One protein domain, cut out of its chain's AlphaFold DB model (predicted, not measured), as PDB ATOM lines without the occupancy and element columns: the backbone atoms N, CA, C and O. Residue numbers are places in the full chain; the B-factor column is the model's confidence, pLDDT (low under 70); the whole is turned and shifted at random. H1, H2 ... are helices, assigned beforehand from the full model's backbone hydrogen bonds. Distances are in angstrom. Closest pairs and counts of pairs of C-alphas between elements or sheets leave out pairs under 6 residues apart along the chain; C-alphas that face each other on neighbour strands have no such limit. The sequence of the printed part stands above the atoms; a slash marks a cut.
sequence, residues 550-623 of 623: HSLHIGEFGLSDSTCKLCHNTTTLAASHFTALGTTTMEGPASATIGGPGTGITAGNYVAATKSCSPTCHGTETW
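What this domain is: This is residues 550 to 623 of the 623 residues of the protein "Cytochrome c domain-containing protein" of Deltaproteobacteria bacterium CG2_30_66_27 (UniProt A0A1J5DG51). Little regular structure: four short helices on a chain made mostly of loops, with H1 and H2 near each other, H3 touching H4, a loop of residues 577 to 589 reaching to one end and a folded tail of residues 594 to 623 towards the other. The printed part has 74 residues, 24 of them in H1, H2, H3 and H4, in that order; it is all helix, with no named strand. It is compact, with a radius of gyration of the C-alphas of 12.7 A and spans of 38 by 26 by 22 A.

Where its parts are: H1, residues 550 to 557, begins at C-alpha 550 (148.037, 165.286, 188.157) and is 10.4 A long. H2 is residues 561 to 565, 6.6 A. H3, residues 570 to 576, is 10.6 A. H4, residues 590 to 593, is 5.7 A and ends at C-alpha 593 (145.096, 162.876, 174.118).

How they stand to each other: H1 and H2 are close but not clearly touching; their closest C-alphas, of Phe 557 and Thr 563, are 6.5 A apart. H2 and H3 meet only through their link. H3 and H4 touch, closest at the C-alphas of Thr 572 and Thr 593, 5.4 A. H1 is apart from H3 and H4. Each O i to N i+4 pair is within hydrogen-bond range in H1 and H2, but 1 of 3 in H3, beside 3 of 4 O i to N i+3 pairs; H4 is too short for an i+4 pair.

The domain as a whole: The farthest C-alphas, of Gly 582 and Gly 619, are 38.9 A apart. Residues 612 to 613 pair antiparallel with 621 to 622. The link from H3 to H4 is long, 13 residues. The printed part has no cut, and no printed residue is under 70 in pLDDT.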
ATOM      1  N   HIS A 550     148.913 164.108 188.269       91.00
ATOM      2  CA  HIS A 550     148.037 165.286 188.157       91.00
ATOM      3  C   HIS A 550     148.162 166.208 189.378       91.00
ATOM      4  O   HIS A 550     148.365 167.400 189.193       91.00
ATOM      5  N   SER A 551     148.162 165.664 190.603       90.94
ATOM      6  CA  SER A 551     148.295 166.454 191.839       90.94
ATOM      7  C   SER A 551     149.580 167.284 191.920       90.94
ATOM      8  O   SER A 551     149.558 168.370 192.487       90.94
ATOM      9  N   LEU A 552     150.687 166.795 191.348       90.75
ATOM     10  CA  LEU A 552     151.942 167.545 191.289       90.75
ATOM     11  C   LEU A 552     151.814 168.709 190.299       90.75
ATOM     12  O   LEU A 552     152.015 169.858 190.667       90.75
ATOM     13  N   HIS A 553     151.417 168.420 189.058       89.94
ATOM     14  CA  HIS A 553     151.380 169.426 187.994       89.94
ATOM     15  C   HIS A 553     150.331 170.515 188.237       89.94
ATOM     16  O   HIS A 553     150.587 171.677 187.947       89.94
ATOM     17  N   ILE A 554     149.175 170.179 188.812       92.88
ATOM     18  CA  ILE A 554     148.199 171.202 189.219       92.88
ATOM     19  C   ILE A 554     148.677 171.998 190.440       92.88
ATOM     20  O   ILE A 554     148.245 173.132 190.613       92.88
ATOM     21  N   GLY A 555     149.537 171.422 191.288       93.56
ATOM     22  CA  GLY A 555     150.160 172.129 192.406       93.56
ATOM     23  C   GLY A 555     151.181 173.164 191.931       93.56
ATOM     24  O   GLY A 555     151.212 174.268 192.461       93.56
ATOM     25  N   GLU A 556     151.956 172.825 190.898       92.31
ATOM     26  CA  GLU A 556     152.978 173.697 190.302       92.31
ATOM     27  C   GLU A 556     152.380 174.767 189.372       92.31
ATOM     28  O   GLU A 556     152.730 175.941 189.454       92.31
ATOM     29  N   PHE A 557     151.459 174.381 188.483       91.81
ATOM     30  CA  PHE A 557     150.908 175.274 187.452       91.81
ATOM     31  C   PHE A 557     149.554 175.893 187.822       91.81
ATOM     32  O   PHE A 557     149.045 176.746 187.095       91.81
ATOM     33  N   GLY A 558     148.946 175.461 188.928       94.62
ATOM     34  CA  GLY A 558     147.571 175.797 189.284       94.62
ATOM     35  C   GLY A 558     146.535 174.990 188.492       94.62
ATOM     36  O   GLY A 558     146.780 174.518 187.379       94.62
ATOM     37  N   LEU A 559     145.336 174.835 189.062       94.50
ATOM     38  CA  LEU A 559     144.221 174.157 188.402       94.50
ATOM     39  C   LEU A 559     143.463 175.130 187.485       94.50
ATOM     40  O   LEU A 559     142.761 176.016 187.963       94.50
ATOM     41  N   SER A 560     143.597 174.947 186.171       94.88
ATOM     42  CA  SER A 560     142.889 175.728 185.150       94.88
ATOM     43  C   SER A 560     142.718 174.929 183.855       94.88
ATOM     44  O   SER A 560     143.495 174.007 183.592       94.88
ATOM     45  N   ASP A 561     141.772 175.321 182.999       94.00
ATOM     46  CA  ASP A 561     141.591 174.711 181.671       94.00
ATOM     47  C   ASP A 561     142.834 174.878 180.779       94.00
ATOM     48  O   ASP A 561     143.167 174.007 179.972       94.00
ATOM     49  N   SER A 562     143.571 175.985 180.938       92.44
ATOM     50  CA  SER A 562     144.871 176.182 180.286       92.44
ATOM     51  C   SER A 562     145.912 175.165 180.742       92.44
ATOM     52  O   SER A 562     146.657 174.664 179.902       92.44
ATOM     53  N   THR A 563     145.935 174.815 182.032       92.94
ATOM     54  CA  THR A 563     146.864 173.815 182.576       92.94
ATOM     55  C   THR A 563     146.607 172.442 181.963       92.94
ATOM     56  O   THR A 563     147.553 171.754 181.589       92.94
ATOM     57  N   CYS A 564     145.340 172.053 181.782       92.81
ATOM     58  CA  CYS A 564     144.985 170.802 181.107       92.81
ATOM     59  C   CYS A 564     145.556 170.754 179.679       92.81
ATOM     60  O   CYS A 564     146.173 169.762 179.282       92.81
ATOM     61  N   LYS A 565     145.419 171.857 178.932       92.62
ATOM     62  CA  LYS A 565     145.882 171.981 177.541       92.62
ATOM     63  C   LYS A 565     147.405 172.011 177.375       92.62
ATOM     64  O   LYS A 565     147.888 171.808 176.265       92.62
ATOM     65  N   LEU A 566     148.177 172.194 178.452       91.94
ATOM     66  CA  LEU A 566     149.637 172.031 178.397       91.94
ATOM     67  C   LEU A 566     150.032 170.596 178.034       91.94
ATOM     68  O   LEU A 566     151.061 170.397 177.390       91.94
ATOM     69  N   CYS A 567     149.218 169.611 178.415       90.88
ATOM     70  CA  CYS A 567     149.494 168.196 178.169       90.88
ATOM     71  C   CYS A 567     148.494 167.564 177.199       90.88
ATOM     72  O   CYS A 567     148.885 166.707 176.411       90.88
ATOM     73  N   HIS A 568     147.224 167.969 177.256       91.50
ATOM     74  CA  HIS A 568     146.135 167.340 176.514       91.50
ATOM     75  C   HIS A 568     145.770 168.118 175.247       91.50
ATOM     76  O   HIS A 568     145.418 169.297 175.291       91.50
ATOM     77  N   ASN A 569     145.813 167.437 174.105       91.50
ATOM     78  CA  ASN A 569     145.476 167.988 172.805       91.50
ATOM     79  C   ASN A 569     143.969 167.869 172.522       91.50
ATOM     80  O   ASN A 569     143.406 166.778 172.381       91.50
ATOM     81  N   THR A 570     143.320 169.021 172.365       90.75
ATOM     82  CA  THR A 570     141.869 169.133 172.147       90.75
ATOM     83  C   THR A 570     141.406 168.609 170.784       90.75
ATOM     84  O   THR A 570     140.257 168.195 170.651       90.75
ATOM     85  N   THR A 571     142.286 168.561 169.778       89.50
ATOM     86  CA  THR A 571     141.970 167.979 168.459       89.50
ATOM     87  C   THR A 571     141.850 166.462 168.558       89.50
ATOM     88  O   THR A 571     140.893 165.882 168.056       89.50
ATOM     89  N   THR A 572     142.787 165.812 169.254       87.38
ATOM     90  CA  THR A 572     142.714 164.363 169.506       87.38
ATOM     91  C   THR A 572     141.592 163.996 170.471       87.38
ATOM     92  O   THR A 572     140.966 162.952 170.307       87.38
ATOM     93  N   LEU A 573     141.285 164.877 171.430       85.31
ATOM     94  CA  LEU A 573     140.165 164.715 172.355       85.31
ATOM     95  C   LEU A 573     138.838 164.590 171.591       85.31
ATOM     96  O   LEU A 573     138.098 163.632 171.804       85.31
ATOM     97  N   ALA A 574     138.579 165.485 170.631       83.62
ATOM     98  CA  ALA A 574     137.327 165.518 169.869       83.62
ATOM     99  C   ALA A 574     136.978 164.197 169.150       83.62
ATOM    100  O   ALA A 574     135.802 163.938 168.899       83.62
ATOM    101  N   ALA A 575     137.965 163.346 168.850       82.19
ATOM    102  CA  ALA A 575     137.742 162.081 168.153       82.19
ATOM    103  C   ALA A 575     137.019 161.024 169.007       82.19
ATOM    104  O   ALA A 575     136.251 160.230 168.467       82.19
ATOM    105  N   SER A 576     137.258 160.989 170.323       81.44
ATOM    106  CA  SER A 576     136.727 159.930 171.199       81.44
ATOM    107  C   SER A 576     136.071 160.416 172.490       81.44
ATOM    108  O   SER A 576     135.551 159.591 173.244       81.44
ATOM    109  N   HIS A 577     136.065 161.723 172.761       86.62
ATOM    110  CA  HIS A 577     135.622 162.281 174.045       86.62
ATOM    111  C   HIS A 577     134.170 161.947 174.411       86.62
ATOM    112  O   HIS A 577     133.867 161.740 175.573       86.62
ATOM    113  N   PHE A 578     133.270 161.803 173.436       85.56
ATOM    114  CA  PHE A 578     131.856 161.507 173.715       85.56
ATOM    115  C   PHE A 578     131.431 160.080 173.365       85.56
ATOM    116  O   PHE A 578     130.243 159.785 173.340       85.56
ATOM    117  N   THR A 579     132.379 159.180 173.091       82.50
ATOM    118  CA  THR A 579     132.076 157.874 172.476       82.50
ATOM    119  C   THR A 579     131.461 156.823 173.407       82.50
ATOM    120  O   THR A 579     131.091 155.746 172.941       82.50
ATOM    121  N   ALA A 580     131.343 157.096 174.711       83.25
ATOM    122  CA  ALA A 580     130.905 156.105 175.695       83.25
ATOM    123  C   ALA A 580     129.981 156.684 176.783       83.25
ATOM    124  O   ALA A 580     129.948 156.169 177.904       83.25
ATOM    125  N   LEU A 581     129.208 157.728 176.455       83.25
ATOM    126  CA  LEU A 581     128.362 158.469 177.405       83.25
ATOM    127  C   LEU A 581     127.291 157.619 178.112       83.25
ATOM    128  O   LEU A 581     126.842 157.980 179.195       83.25
ATOM    129  N   GLY A 582     126.881 156.481 177.539       80.56
ATOM    130  CA  GLY A 582     125.973 155.518 178.180       80.56
ATOM    131  C   GLY A 582     126.632 154.568 179.179       80.56
ATOM    132  O   GLY A 582     125.991 153.622 179.632       80.56
ATOM    133  N   THR A 583     127.914 154.755 179.483       85.38
ATOM    134  CA  THR A 583     128.694 153.862 180.346       85.38
ATOM    135  C   THR A 583     129.433 154.660 181.406       85.38
ATOM    136  O   THR A 583     129.690 155.845 181.229       85.38
ATOM    137  N   THR A 584     129.877 154.000 182.475       85.69
ATOM    138  CA  THR A 584     130.709 154.625 183.516       85.69
ATOM    139  C   THR A 584     132.085 155.084 183.020       85.69
ATOM    140  O   THR A 584     132.778 155.786 183.748       85.69
ATOM    141  N   THR A 585     132.493 154.713 181.803       83.06
ATOM    142  CA  THR A 585     133.742 155.177 181.183       83.06
ATOM    143  C   THR A 585     133.599 156.583 180.587       83.06
ATOM    144  O   THR A 585     134.573 157.325 180.613       83.06
ATOM    145  N   MET A 586     132.393 156.974 180.137       79.62
ATOM    146  CA  MET A 586     132.006 158.263 179.515       79.62
ATOM    147  C   MET A 586     132.710 158.623 178.197       79.62
ATOM    148  O   MET A 586     132.062 159.085 177.256       79.62
ATOM    149  N   GLU A 587     134.013 158.383 178.105       81.25
ATOM    150  CA  GLU A 587     134.894 158.842 177.035       81.25
ATOM    151  C   GLU A 587     135.964 157.802 176.661       81.25
ATOM    152  O   GLU A 587     136.121 156.769 177.312       81.25
ATOM    153  N   GLY A 588     136.713 158.068 175.588       79.75
ATOM    154  CA  GLY A 588     137.905 157.292 175.237       79.75
ATOM    155  C   GLY A 588     139.050 157.440 176.257       79.75
ATOM    156  O   GLY A 588     138.995 158.272 177.160       79.75
ATOM    157  N   PRO A 589     140.132 156.653 176.134       82.50
ATOM    158  CA  PRO A 589     141.244 156.717 177.078       82.50
ATOM    159  C   PRO A 589     141.903 158.106 177.067       82.50
ATOM    160  O   PRO A 589     142.483 158.510 176.061       82.50
ATOM    161  N   ALA A 590     141.894 158.806 178.208       82.75
ATOM    162  CA  ALA A 590     142.491 160.142 178.348       82.75
ATOM    163  C   ALA A 590     143.970 160.190 177.915       82.75
ATOM    164  O   ALA A 590     144.447 161.198 177.395       82.75
ATOM    165  N   SER A 591     144.691 159.077 178.068       84.50
ATOM    166  CA  SER A 591     146.079 158.921 177.639       84.50
ATOM    167  C   SER A 591     146.283 159.088 176.127       84.50
ATOM    168  O   SER A 591     147.363 159.498 175.708       84.50
ATOM    169  N   ALA A 592     145.256 158.846 175.307       86.12
ATOM    170  CA  ALA A 592     145.309 159.040 173.856       86.12
ATOM    171  C   ALA A 592     145.349 160.517 173.438       86.12
ATOM    172  O   ALA A 592     145.605 160.819 172.276       86.12
ATOM    173  N   THR A 593     145.101 161.432 174.376       89.00
ATOM    174  CA  THR A 593     145.096 162.876 174.118       89.00
ATOM    175  C   THR A 593     146.384 163.559 174.562       89.00
ATOM    176  O   THR A 593     146.523 164.764 174.388       89.00
ATOM    177  N   ILE A 594     147.327 162.821 175.157       90.12
ATOM    178  CA  ILE A 594     148.574 163.396 175.659       90.12
ATOM    179  C   ILE A 594     149.515 163.697 174.489       90.12
ATOM    180  O   ILE A 594     149.933 162.798 173.757       90.12
ATOM    181  N   GLY A 595     149.921 164.960 174.386       89.88
ATOM    182  CA  GLY A 595     150.890 165.435 173.409       89.88
ATOM    183  C   GLY A 595     150.300 165.836 172.060       89.88
ATOM    184  O   GLY A 595     149.102 165.753 171.810       89.88
ATOM    185  N   GLY A 596     151.175 166.293 171.167       88.31
ATOM    186  CA  GLY A 596     150.803 166.769 169.838       88.31
ATOM    187  C   GLY A 596     150.883 168.289 169.689       88.31
ATOM    188  O   GLY A 596     151.313 168.989 170.611       88.31
ATOM    189  N   PRO A 597     150.494 168.819 168.516       87.06
ATOM    190  CA  PRO A 597     150.562 170.249 168.233       87.06
ATOM    191  C   PRO A 597     149.847 171.083 169.304       87.06
ATOM    192  O   PRO A 597     148.727 170.760 169.690       87.06
ATOM    193  N   GLY A 598     150.497 172.148 169.780       84.94
ATOM    194  CA  GLY A 598     149.934 173.061 170.783       84.94
ATOM    195  C   GLY A 598     150.078 172.618 172.244       84.94
ATOM    196  O   GLY A 598     149.615 173.337 173.123       84.94
ATOM    197  N   THR A 599     150.737 171.488 172.514       91.25
ATOM    198  CA  THR A 599     151.044 171.015 173.876       91.25
ATOM    199  C   THR A 599     152.552 171.087 174.159       91.25
ATOM    200  O   THR A 599     153.362 171.168 173.234       91.25
ATOM    201  N   GLY A 600     152.950 171.017 175.432       88.75
ATOM    202  CA  GLY A 600     154.351 170.917 175.870       88.75
ATOM    203  C   GLY A 600     154.973 169.523 175.694       88.75
ATOM    204  O   GLY A 600     156.102 169.290 176.130       88.75
ATOM    205  N   ILE A 601     154.244 168.582 175.083       88.56
ATOM    206  CA  ILE A 601     154.698 167.218 174.795       88.56
ATOM    207  C   ILE A 601     154.621 167.002 173.282       88.56
ATOM    208  O   ILE A 601     153.547 167.001 172.684       88.56
ATOM    209  N   THR A 602     155.765 166.790 172.636       85.50
ATOM    210  CA  THR A 602     155.809 166.541 171.189       85.50
ATOM    211  C   THR A 602     154.967 165.316 170.810       85.50
ATOM    212  O   THR A 602     154.885 164.344 171.565       85.50
ATOM    213  N   ALA A 603     154.333 165.356 169.634       81.12
ATOM    214  CA  ALA A 603     153.541 164.242 169.111       81.12
ATOM    215  C   ALA A 603     154.333 162.922 169.165       81.12
ATOM    216  O   ALA A 603     155.455 162.857 168.669       81.12
ATOM    217  N   GLY A 604     153.747 161.878 169.761       77.00
ATOM    218  CA  GLY A 604     154.367 160.551 169.867       77.00
ATOM    219  C   GLY A 604     155.346 160.357 171.035       77.00
ATOM    220  O   GLY A 604     155.804 159.237 171.238       77.00
ATOM    221  N   ASN A 605     155.634 161.391 171.838       85.06
ATOM    222  CA  ASN A 605     156.540 161.266 172.992       85.06
ATOM    223  C   ASN A 605     155.884 160.671 174.248       85.06
ATOM    224  O   ASN A 605     156.590 160.365 175.210       85.06
ATOM    225  N   TYR A 606     154.557 160.535 174.275       87.75
ATOM    226  CA  TYR A 606     153.868 159.776 175.312       87.75
ATOM    227  C   TYR A 606     153.710 158.317 174.879       87.75
ATOM    228  O   TYR A 606     153.144 158.027 173.825       87.75
ATOM    229  N   VAL A 607     154.184 157.392 175.713       87.44
ATOM    230  CA  VAL A 607     154.112 155.951 175.460       87.44
ATOM    231  C   VAL A 607     153.101 155.335 176.419       87.44
ATOM    232  O   VAL A 607     153.380 155.144 177.600       87.44
ATOM    233  N   ALA A 608     151.917 154.992 175.909       84.25
ATOM    234  CA  ALA A 608     150.818 154.470 176.724       84.25
ATOM    235  C   ALA A 608     151.153 153.142 177.433       84.25
ATOM    236  O   ALA A 608     150.714 152.925 178.560       84.25
ATOM    237  N   ALA A 609     151.948 152.271 176.798       85.69
ATOM    238  CA  ALA A 609     152.309 150.959 177.345       85.69
ATOM    239  C   ALA A 609     153.159 151.062 178.622       85.69
ATOM    240  O   ALA A 609     152.965 150.300 179.565       85.69
ATOM    241  N   THR A 610     154.080 152.023 178.653       87.50
ATOM    242  CA  THR A 610     154.988 152.272 179.780       87.50
ATOM    243  C   THR A 610     154.538 153.442 180.646       87.50
ATOM    244  O   THR A 610     155.156 153.683 181.673       87.50
ATOM    245  N   LYS A 611     153.481 154.165 180.250       88.12
ATOM    246  CA  LYS A 611     152.987 155.388 180.906       88.12
ATOM    247  C   LYS A 611     154.089 156.439 181.099       88.12
ATOM    248  O   LYS A 611     154.149 157.119 182.123       88.12
ATOM    249  N   SER A 612     154.963 156.570 180.105       87.88
ATOM    250  CA  SER A 612     156.098 157.495 180.132       87.88
ATOM    251  C   SER A 612     155.904 158.670 179.179       87.88
ATOM    252  O   SER A 612     155.311 158.507 178.112       87.88
ATOM    253  N   CYS A 613     156.435 159.843 179.529       87.94
ATOM    254  CA  CYS A 613     156.493 161.008 178.642       87.94
ATOM    255  C   CYS A 613     157.840 161.725 178.730       87.94
ATOM    256  O   CYS A 613     158.529 161.669 179.746       87.94
ATOM    257  N   SER A 614     158.186 162.437 177.656       87.50
ATOM    258  CA  SER A 614     159.328 163.354 177.615       87.50
ATOM    259  C   SER A 614     158.855 164.754 177.194       87.50
ATOM    260  O   SER A 614     158.807 165.036 175.990       87.50
ATOM    261  N   PRO A 615     158.425 165.597 178.153       86.62
ATOM    262  CA  PRO A 615     157.988 166.968 177.888       86.62
ATOM    263  C   PRO A 615     159.177 167.914 177.674       86.62
ATOM    264  O   PRO A 615     160.331 167.552 177.889       86.62
ATOM    265  N   THR A 616     158.910 169.161 177.288       85.12
ATOM    266  CA  THR A 616     159.952 170.202 177.176       85.12
ATOM    267  C   THR A 616     160.403 170.771 178.524       85.12
ATOM    268  O   THR A 616     161.438 171.425 178.595       85.12
ATOM    269  N   CYS A 617     159.618 170.570 179.587       85.50
ATOM    270  CA  CYS A 617     159.849 171.174 180.903       85.50
ATOM    271  C   CYS A 617     160.819 170.377 181.790       85.50
ATOM    272  O   CYS A 617     161.487 170.965 182.635       85.50
ATOM    273  N   HIS A 618     160.884 169.054 181.624       88.94
ATOM    274  CA  HIS A 618     161.746 168.158 182.400       88.94
ATOM    275  C   HIS A 618     162.143 166.930 181.566       88.94
ATOM    276  O   HIS A 618     161.606 166.712 180.481       88.94
ATOM    277  N   GLY A 619     163.090 166.128 182.063       87.19
ATOM    278  CA  GLY A 619     163.539 164.895 181.403       87.19
ATOM    279  C   GLY A 619     162.451 163.819 181.294       87.19
ATOM    280  O   GLY A 619     161.325 163.999 181.752       87.19
ATOM    281  N   THR A 620     162.773 162.683 180.676       88.50
ATOM    282  CA  THR A 620     161.827 161.566 180.539       88.50
ATOM    283  C   THR A 620     161.453 160.978 181.899       88.50
ATOM    284  O   THR A 620     162.332 160.616 182.674       88.50
ATOM    285  N   GLU A 621     160.155 160.822 182.147       86.50
ATOM    286  CA  GLU A 621     159.608 160.262 183.390       86.50
ATOM    287  C   GLU A 621     158.601 159.143 183.094       86.50
ATOM    288  O   GLU A 621     158.008 159.097 182.012       86.50
ATOM    289  N   THR A 622     158.404 158.231 184.053       84.56
ATOM    290  CA  THR A 622     157.505 157.061 183.951       84.56
ATOM    291  C   THR A 622     156.595 156.980 185.181       84.56
ATOM    292  O   THR A 622     157.094 157.102 186.301       84.56
ATOM    293  N   TRP A 623     155.282 156.775 184.991       74.31
ATOM    294  CA  TRP A 623     154.275 156.915 186.060       74.31
ATOM    295  C   TRP A 623     153.300 155.748 186.232       74.31
ATOM    296  O   TRP A 623     152.728 155.265 185.230       74.31
TER     297      TRP A 623